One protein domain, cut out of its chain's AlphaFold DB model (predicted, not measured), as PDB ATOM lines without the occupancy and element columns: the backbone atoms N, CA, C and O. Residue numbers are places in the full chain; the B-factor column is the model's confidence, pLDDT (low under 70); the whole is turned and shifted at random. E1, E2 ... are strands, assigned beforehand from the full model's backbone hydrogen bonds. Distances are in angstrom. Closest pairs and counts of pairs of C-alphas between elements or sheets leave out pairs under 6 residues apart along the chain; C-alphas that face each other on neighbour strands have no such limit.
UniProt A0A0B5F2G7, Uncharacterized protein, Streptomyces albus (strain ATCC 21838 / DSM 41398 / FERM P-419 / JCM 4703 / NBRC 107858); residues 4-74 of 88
ATOM      1  N   SER A   4     205.155 250.671 280.387       57.53
ATOM      2  CA  SER A   4     205.294 251.799 281.314       57.53
ATOM      3  C   SER A   4     205.823 251.281 282.655       57.53
ATOM      4  O   SER A   4     205.088 250.600 283.365       57.53
ATOM      5  N   ASP A   5     207.058 251.629 283.031       61.34
ATOM      6  CA  ASP A   5     207.630 251.287 284.351       61.34
ATOM      7  C   ASP A   5     206.899 251.983 285.520       61.34
ATOM      8  O   ASP A   5     207.109 251.644 286.683       61.34
ATOM      9  N   ALA A   6     206.025 252.949 285.222       63.44
ATOM     10  CA  ALA A   6     205.252 253.700 286.209       63.44
ATOM     11  C   ALA A   6     204.150 252.871 286.894       63.44
ATOM     12  O   ALA A   6     203.758 253.196 288.014       63.44
ATOM     13  N   VAL A   7     203.649 251.807 286.253       69.06
ATOM     14  CA  VAL A   7     202.567 250.973 286.799       69.06
ATOM     15  C   VAL A   7     202.900 249.497 286.633       69.06
ATOM     16  O   VAL A   7     203.143 249.011 285.526       69.06
ATOM     17  N   LEU A   8     202.869 248.785 287.760       77.81
ATOM     18  CA  LEU A   8     203.086 247.346 287.846       77.81
ATOM     19  C   LEU A   8     201.759 246.644 288.162       77.81
ATOM     20  O   LEU A   8     201.064 247.034 289.098       77.81
ATOM     21  N   LEU A   9     201.443 245.583 287.422       70.31
ATOM     22  CA  LEU A   9     200.391 244.621 287.752       70.31
ATOM     23  C   LEU A   9     201.076 243.351 288.265       70.31
ATOM     24  O   LEU A   9     201.887 242.766 287.549       70.31
ATOM     25  N   ASP A  10     200.834 242.974 289.521       78.06
ATOM     26  CA  ASP A  10     201.507 241.839 290.179       78.06
ATOM     27  C   ASP A  10     203.048 241.883 290.072       78.06
ATOM     28  O   ASP A  10     203.723 240.869 289.906       78.06
ATOM     29  N   GLY A  11     203.625 243.091 290.123       76.38
ATOM     30  CA  GLY A  11     205.070 243.309 289.986       76.38
ATOM     31  C   GLY A  11     205.599 243.280 288.546       76.38
ATOM     32  O   GLY A  11     206.799 243.450 288.345       76.38
ATOM     33  N   THR A  12     204.731 243.111 287.544       75.75
ATOM     34  CA  THR A  12     205.092 243.124 286.118       75.75
ATOM     35  C   THR A  12     204.678 244.448 285.464       75.75
ATOM     36  O   THR A  12     203.540 244.877 285.658       75.75
ATOM     37  N   PRO A  13     205.546 245.107 284.672       77.44
ATOM     38  CA  PRO A  13     205.190 246.331 283.957       77.44
ATOM     39  C   PRO A  13     203.980 246.149 283.046       77.44
ATOM     40  O   PRO A  13     203.888 245.172 282.298       77.44
ATOM     41  N   VAL A  14     203.065 247.114 283.088       77.88
ATOM     42  CA  VAL A  14     201.867 247.093 282.248       77.88
ATOM     43  C   VAL A  14     202.229 247.337 280.778       77.88
ATOM     44  O   VAL A  14     202.965 248.265 280.427       77.88
ATOM     45  N   SER A  15     201.669 246.500 279.903       81.88
ATOM     46  CA  SER A  15     201.741 246.648 278.449       81.88
ATOM     47  C   SER A  15     200.798 247.753 277.976       81.88
ATOM     48  O   SER A  15     199.610 247.741 278.292       81.88
ATOM     49  N   THR A  16     201.304 248.695 277.183       81.25
ATOM     50  CA  THR A  16     200.528 249.842 276.681       81.25
ATOM     51  C   THR A  16     200.499 249.880 275.153       81.25
ATOM     52  O   THR A  16     201.235 249.153 274.491       81.25
ATOM     53  N   ALA A  17     199.649 250.732 274.573       74.56
ATOM     54  CA  ALA A  17     199.393 250.842 273.130       74.56
ATOM     55  C   ALA A  17     200.638 251.012 272.229       74.56
ATOM     56  O   ALA A  17     200.568 250.762 271.026       74.56
ATOM     57  N   GLY A  18     201.774 251.447 272.787       70.31
ATOM     58  CA  GLY A  18     203.051 251.538 272.071       70.31
ATOM     59  C   GLY A  18     203.751 250.190 271.857       70.31
ATOM     60  O   GLY A  18     204.735 250.118 271.116       70.31
ATOM     61  N   LEU A  19     203.267 249.117 272.487       74.19
ATOM     62  CA  LEU A  19     203.876 247.802 272.400       74.19
ATOM     63  C   LEU A  19     203.779 247.254 270.980       74.19
ATOM     64  O   LEU A  19     202.714 247.161 270.372       74.19
ATOM     65  N   THR A  20     204.932 246.865 270.459       71.25
ATOM     66  CA  THR A  20     205.063 246.201 269.170       71.25
ATOM     67  C   THR A  20     205.901 244.948 269.385       71.25
ATOM     68  O   THR A  20     206.983 245.025 269.973       71.25
ATOM     69  N   HIS A  21     205.422 243.793 268.918       73.50
ATOM     70  CA  HIS A  21     206.166 242.537 269.025       73.50
ATOM     71  C   HIS A  21     206.625 242.051 267.654       73.50
ATOM     72  O   HIS A  21     205.826 241.924 266.722       73.50
ATOM     73  N   ALA A  22     207.926 241.773 267.558       70.06
ATOM     74  CA  ALA A  22     208.532 241.118 266.412       70.06
ATOM     75  C   ALA A  22     208.393 239.600 266.564       70.06
ATOM     76  O   ALA A  22     208.745 239.037 267.600       70.06
ATOM     77  N   VAL A  23     207.899 238.942 265.521       64.88
ATOM     78  CA  VAL A  23     207.777 237.483 265.475       64.88
ATOM     79  C   VAL A  23     208.944 236.934 264.658       64.88
ATOM     80  O   VAL A  23     209.091 237.233 263.474       64.88
ATOM     81  N   THR A  24     209.796 236.128 265.290       64.06
ATOM     82  CA  THR A  24     210.978 235.521 264.660       64.06
ATOM     83  C   THR A  24     210.856 234.001 264.600       64.06
ATOM     84  O   THR A  24     210.304 233.388 265.507       64.06
ATOM     85  N   GLY A  25     211.428 233.376 263.564       59.12
ATOM     86  CA  GLY A  25     211.610 231.917 263.517       59.12
ATOM     87  C   GLY A  25     210.536 231.111 262.780       59.12
ATOM     88  O   GLY A  25     210.612 229.888 262.783       59.12
ATOM     89  N   CYS A  26     209.575 231.749 262.106       61.88
ATOM     90  CA  CYS A  26     208.584 231.039 261.294       61.88
ATOM     91  C   CYS A  26     209.070 230.938 259.826       61.88
ATOM     92  O   CYS A  26     209.100 231.959 259.134       61.88
ATOM     93  N   PRO A  27     209.450 229.752 259.301       61.50
ATOM     94  CA  PRO A  27     209.940 229.594 257.923       61.50
ATOM     95  C   PRO A  27     208.820 229.638 256.860       61.50
ATOM     96  O   PRO A  27     209.030 229.224 255.721       61.50
ATOM     97  N   HIS A  28     207.624 230.122 257.216       63.75
ATOM     98  CA  HIS A  28     206.452 230.095 256.345       63.75
ATOM     99  C   HIS A  28     206.681 230.929 255.079       63.75
ATOM    100  O   HIS A  28     206.938 232.135 255.136       63.75
ATOM    101  N   THR A  29     206.593 230.263 253.931       60.88
ATOM    102  CA  THR A  29     206.863 230.838 252.614       60.88
ATOM    103  C   THR A  29     205.663 230.548 251.713       60.88
ATOM    104  O   THR A  29     205.268 229.392 251.584       60.88
ATOM    105  N   VAL A  30     205.082 231.580 251.101       60.72
ATOM    106  CA  VAL A  30     203.962 231.484 250.152       60.72
ATOM    107  C   VAL A  30     204.472 231.949 248.793       60.72
ATOM    108  O   VAL A  30     204.984 233.059 248.683       60.72
ATOM    109  N   ALA A  31     204.376 231.098 247.767       62.12
ATOM    110  CA  ALA A  31     204.849 231.395 246.406       62.12
ATOM    111  C   ALA A  31     206.306 231.920 246.338       62.12
ATOM    112  O   ALA A  31     206.619 232.833 245.581       62.12
ATOM    113  N   GLY A  32     207.204 231.372 247.167       64.38
ATOM    114  CA  GLY A  32     208.613 231.796 247.239       64.38
ATOM    115  C   GLY A  32     208.873 233.053 248.080       64.38
ATOM    116  O   GLY A  32     210.028 233.389 248.331       64.38
ATOM    117  N   VAL A  33     207.829 233.715 248.588       63.19
ATOM    118  CA  VAL A  33     207.935 234.892 249.458       63.19
ATOM    119  C   VAL A  33     207.743 234.474 250.912       63.19
ATOM    120  O   VAL A  33     206.723 233.876 251.262       63.19
ATOM    121  N   ARG A  34     208.698 234.801 251.793       62.59
ATOM    122  CA  ARG A  34     208.497 234.642 253.243       62.59
ATOM    123  C   ARG A  34     207.342 235.548 253.667       62.59
ATOM    124  O   ARG A  34     207.506 236.763 253.732       62.59
ATOM    125  N   SER A  35     206.193 234.946 253.959       69.62
ATOM    126  CA  SER A  35     204.980 235.647 254.394       69.62
ATOM    127  C   SER A  35     204.535 235.233 255.808       69.62
ATOM    128  O   SER A  35     203.346 234.982 256.023       69.62
ATOM    129  N   PRO A  36     205.449 235.094 256.795       75.94
ATOM    130  CA  PRO A  36     205.020 234.917 258.171       75.94
ATOM    131  C   PRO A  36     204.483 236.241 258.726       75.94
ATOM    132  O   PRO A  36     204.871 237.322 258.266       75.94
ATOM    133  N   CYS A  37     203.677 236.150 259.785       77.75
ATOM    134  CA  CYS A  37     203.475 237.295 260.663       77.75
ATOM    135  C   CYS A  37     204.852 237.683 261.209       77.75
ATOM    136  O   CYS A  37     205.526 236.858 261.819       77.75
ATOM    137  N   ALA A  38     205.294 238.897 260.901       80.88
ATOM    138  CA  ALA A  38     206.579 239.449 261.319       80.88
ATOM    139  C   ALA A  38     206.395 240.534 262.387       80.88
ATOM    140  O   ALA A  38     207.301 240.786 263.179       80.88
ATOM    141  N   LEU A  39     205.216 241.162 262.408       82.31
ATOM    142  CA  LEU A  39     204.875 242.269 263.285       82.31
ATOM    143  C   LEU A  39     203.446 242.113 263.796       82.31
ATOM    144  O   LEU A  39     202.536 241.876 263.004       82.31
ATOM    145  N   VAL A  40     203.238 242.324 265.090       84.06
ATOM    146  CA  VAL A  40     201.899 242.434 265.679       84.06
ATOM    147  C   VAL A  40     201.682 243.860 266.177       84.06
ATOM    148  O   VAL A  40     202.579 244.445 266.787       84.06
ATOM    149  N   ARG A  41     200.499 244.420 265.899       85.62
ATOM    150  CA  ARG A  41     200.028 245.700 266.453       85.62
ATOM    151  C   ARG A  41     198.695 245.501 267.160       85.62
ATOM    152  O   ARG A  41     197.843 244.776 266.651       85.62
ATOM    153  N   TRP A  42     198.505 246.195 268.271       87.38
ATOM    154  CA  TRP A  42     197.269 246.172 269.049       87.38
ATOM    155  C   TRP A  42     196.445 247.432 268.804       87.38
ATOM    156  O   TRP A  42     196.993 248.500 268.532       87.38
ATOM    157  N   THR A  43     195.126 247.289 268.901       88.44
ATOM    158  CA  THR A  43     194.158 248.387 268.825       88.44
ATOM    159  C   THR A  43     193.357 248.402 270.126       88.44
ATOM    160  O   THR A  43     192.352 247.699 270.220       88.44
ATOM    161  N   PRO A  44     193.828 249.126 271.156       83.62
ATOM    162  CA  PRO A  44     193.120 249.234 272.428       83.62
ATOM    163  C   PRO A  44     191.816 250.019 272.275       83.62
ATOM    164  O   PRO A  44     191.709 250.904 271.424       83.62
ATOM    165  N   GLU A  45     190.836 249.708 273.120       81.94
ATOM    166  CA  GLU A  45     189.556 250.414 273.138       81.94
ATOM    167  C   GLU A  45     189.719 251.859 273.629       81.94
ATOM    168  O   GLU A  45     190.487 252.146 274.551       81.94
ATOM    169  N   THR A  46     188.975 252.782 273.018       74.94
ATOM    170  CA  THR A  46     189.075 254.224 273.302       74.94
ATOM    171  C   THR A  46     188.698 254.570 274.746       74.94
ATOM    172  O   THR A  46     189.323 255.461 275.337       74.94
ATOM    173  N   ASP A  47     187.741 253.821 275.303       79.50
ATOM    174  CA  ASP A  47     187.179 253.976 276.652       79.50
ATOM    175  C   ASP A  47     187.819 253.017 277.680       79.50
ATOM    176  O   ASP A  47     187.342 252.886 278.806       79.50
ATOM    177  N   GLY A  48     188.903 252.333 277.296       75.44
ATOM    178  CA  GLY A  48     189.629 251.403 278.157       75.44
ATOM    179  C   GLY A  48     190.495 252.086 279.224       75.44
ATOM    180  O   GLY A  48     190.676 253.305 279.253       75.44
ATOM    181  N   VAL A  49     191.081 251.268 280.104       81.88
ATOM    182  CA  VAL A  49     192.005 251.723 281.157       81.88
ATOM    183  C   VAL A  49     193.222 252.415 280.538       81.88
ATOM    184  O   VAL A  49     193.794 251.934 279.558       81.88
ATOM    185  N   ARG A  50     193.647 253.539 281.124       81.75
ATOM    186  CA  ARG A  50     194.818 254.309 280.686       81.75
ATOM    187  C   ARG A  50     195.821 254.466 281.818       81.75
ATOM    188  O   ARG A  50     195.437 254.711 282.957       81.75
ATOM    189  N   VAL A  51     197.100 254.393 281.472       80.44
ATOM    190  CA  VAL A  51     198.237 254.698 282.346       80.44
ATOM    191  C   VAL A  51     199.017 255.827 281.690       80.44
ATOM    192  O   VAL A  51     199.347 255.735 280.509       80.44
ATOM    193  N   ASP A  52     199.239 256.922 282.418       79.88
ATOM    194  CA  ASP A  52     199.897 258.132 281.900       79.88
ATOM    195  C   ASP A  52     199.284 258.648 280.580       79.88
ATOM    196  O   ASP A  52     199.965 259.131 279.678       79.88
ATOM    197  N   GLY A  53     197.960 258.501 280.437       79.56
ATOM    198  CA  GLY A  53     197.213 258.882 279.235       79.56
ATOM    199  C   GLY A  53     197.296 257.887 278.067       79.56
ATOM    200  O   GLY A  53     196.550 258.044 277.095       79.56
ATOM    201  N   VAL A  54     198.123 256.843 278.171       82.31
ATOM    202  CA  VAL A  54     198.285 255.787 277.162       82.31
ATOM    203  C   VAL A  54     197.355 254.607 277.472       82.31
ATOM    204  O   VAL A  54     197.341 254.132 278.609       82.31
ATOM    205  N   PRO A  55     196.583 254.095 276.497       84.00
ATOM    206  CA  PRO A  55     195.728 252.934 276.719       84.00
ATOM    207  C   PRO A  55     196.522 251.677 277.089       84.00
ATOM    208  O   PRO A  55     197.552 251.373 276.476       84.00
ATOM    209  N   VAL A  56     196.012 250.946 278.075       84.25
ATOM    210  CA  VAL A  56     196.516 249.642 278.509       84.25
ATOM    211  C   VAL A  56     196.058 248.558 277.536       84.25
ATOM    212  O   VAL A  56     194.938 248.596 277.030       84.25
ATOM    213  N   LEU A  57     196.929 247.584 277.278       84.31
ATOM    214  CA  LEU A  57     196.598 246.386 276.515       84.31
ATOM    215  C   LEU A  57     196.074 245.300 277.459       84.31
ATOM    216  O   LEU A  57     196.784 244.850 278.355       84.31
ATOM    217  N   LEU A  58     194.834 244.884 277.228       82.62
ATOM    218  CA  LEU A  58     194.162 243.773 277.904       82.62
ATOM    219  C   LEU A  58     194.208 242.506 277.036       82.62
ATOM    220  O   LEU A  58     194.489 242.571 275.839       82.62
ATOM    221  N   ASP A  59     193.877 241.356 277.615       77.94
ATOM    222  CA  ASP A  59     193.742 240.082 276.893       77.94
ATOM    223  C   ASP A  59     192.619 240.099 275.839       77.94
ATOM    224  O   ASP A  59     192.705 239.408 274.825       77.94
ATOM    225  N   THR A  60     191.610 240.948 276.031       80.25
ATOM    226  CA  THR A  60     190.541 241.232 275.063       80.25
ATOM    227  C   THR A  60     190.950 242.211 273.965       80.25
ATOM    228  O   THR A  60     190.187 242.430 273.022       80.25
ATOM    229  N   THR A  61     192.138 242.823 274.052       84.50
ATOM    230  CA  THR A  61     192.546 243.837 273.078       84.50
ATOM    231  C   THR A  61     192.773 243.216 271.709       84.50
ATOM    232  O   THR A  61     193.613 242.332 271.531       84.50
ATOM    233  N   LEU A  62     192.062 243.743 270.713       86.94
ATOM    234  CA  LEU A  62     192.199 243.312 269.331       86.94
ATOM    235  C   LEU A  62     193.629 243.540 268.834       86.94
ATOM    236  O   LEU A  62     194.220 244.607 269.019       86.94
ATOM    237  N   ALA A  63     194.170 242.537 268.152       87.00
ATOM    238  CA  ALA A  63     195.508 242.571 267.585       87.00
ATOM    239  C   ALA A  63     195.480 242.194 266.102       87.00
ATOM    240  O   ALA A  63     194.626 241.433 265.654       87.00
ATOM    241  N   GLN A  64     196.437 242.721 265.342       89.50
ATOM    242  CA  GLN A  64     196.570 242.530 263.903       89.50
ATOM    243  C   GLN A  64     198.005 242.112 263.571       89.50
ATOM    244  O   GLN A  64     198.962 242.816 263.900       89.50
ATOM    245  N   CYS A  65     198.143 240.973 262.894       86.69
ATOM    246  CA  CYS A  65     199.404 240.501 262.332       86.69
ATOM    247  C   CYS A  65     199.705 241.187 260.996       86.69
ATOM    248  O   CYS A  65     198.807 241.396 260.177       86.69
ATOM    249  N   PHE A  66     200.977 241.475 260.748       83.38
ATOM    250  CA  PHE A  66     201.470 242.015 259.489       83.38
ATOM    251  C   PHE A  66     202.691 241.237 258.999       83.38
ATOM    252  O   PHE A  66     203.541 240.824 259.794       83.38
ATOM    253  N   THR A  67     202.815 241.098 257.678       83.25
ATOM    254  CA  THR A  67     204.048 240.604 257.045       83.25
ATOM    255  C   THR A  67     205.192 241.611 257.193       83.25
ATOM    256  O   THR A  67     204.981 242.769 257.560       83.25
ATOM    257  N   ALA A  68     206.413 241.215 256.817       80.12
ATOM    258  CA  ALA A  68     207.549 242.140 256.726       80.12
ATOM    259  C   ALA A  68     207.272 243.335 255.785       80.12
ATOM    260  O   ALA A  68     207.753 244.439 256.026       80.12
ATOM    261  N   GLY A  69     206.436 243.134 254.760       82.25
ATOM    262  CA  GLY A  69     205.956 244.185 253.857       82.25
ATOM    263  C   GLY A  69     204.780 245.008 254.398       82.25
ATOM    264  O   GLY A  69     204.201 245.782 253.646       82.25
ATOM    265  N   ARG A  70     204.402 244.841 255.676       81.44
ATOM    266  CA  ARG A  70     203.257 245.503 256.329       81.44
ATOM    267  C   ARG A  70     201.893 245.175 255.708       81.44
ATOM    268  O   ARG A  70     200.963 245.972 255.806       81.44
ATOM    269  N   VAL A  71     201.750 243.993 255.110       85.38
ATOM    270  CA  VAL A  71     200.457 243.508 254.601       85.38
ATOM    271  C   VAL A  71     199.658 242.884 255.756       85.38
ATOM    272  O   VAL A  71     200.224 242.026 256.440       85.38
ATOM    273  N   PRO A  72     198.389 243.276 255.999       86.31
ATOM    274  CA  PRO A  72     197.552 242.686 257.051       86.31
ATOM    275  C   PRO A  72     197.284 241.189 256.822       86.31
ATOM    276  O   PRO A  72     196.980 240.783 255.703       86.31
ATOM    277  N   GLN A  73     197.358 240.376 257.881       82.56
ATOM    278  CA  GLN A  73     197.134 238.917 257.839       82.56
ATOM    279  C   GLN A  73     196.026 238.414 258.792       82.56
ATOM    280  O   GLN A  73     195.944 237.223 259.067       82.56
ATOM    281  N   GLY A  74     195.171 239.303 259.306       85.38
ATOM    282  CA  GLY A  74     194.182 238.992 260.353       85.38
ATOM    283  C   GLY A  74     194.742 238.934 261.791       85.38
ATOM    284  O   GLY A  74     195.880 239.363 262.022       85.38
TER     285      GLY A  74
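What this domain is: This is residues 4 to 74 of the 88 residues of an uncharacterized protein of Streptomyces albus (strain ATCC 21838 / DSM 41398 / FERM P-419 / JCM 4703 / NBRC 107858) (UniProt A0A0B5F2G7). With little regular structure, the model is a loose, elongated strip: a small hairpin, E1 and E2, at one end, a narrow sheet, E3 - E4 - E5, in the middle, and the loop of residues 23 to 38 reaching to the other end. The 71 printed residues have no named helix and five strands, E1 to E5, holding 22 residues: all strand. Both sheets are antiparallel; the radius of gyration of the C-alphas is 14.8 A, the spans 44 by 25 by 17 A.

How they stand to each other: E1, residues 4 to 9, and E2, residues 12 to 14, form a hairpin, with N 9 and O 12 2.8 A apart. E2 is apart from E3, residues 20 to 22. E3, E4, residues 39 to 43, and E5, residues 62 to 66, form a meander, each strand the antiparallel neighbour of the one before, with N 40 and O 21 3.1 A apart and N 43 and O 62 2.8 A apart.

Where its parts are: E1 begins at C-alpha 4 (205.294, 251.799, 281.314) and measures 10.8 A, E2 6.4 A, E3 6.7 A, E4 13.5 A. E5, 13.6 A, ends at C-alpha 66 (201.470, 242.015, 259.489).

The domain as a whole: The C-alphas farthest apart, of Ala 6 and Ala 31, are 45.6 A apart. The printed part has no cut; the links E3 to E4 and E4 to E5 are long. Residues 4 to 7 and 23 to 35 have pLDDT under 70.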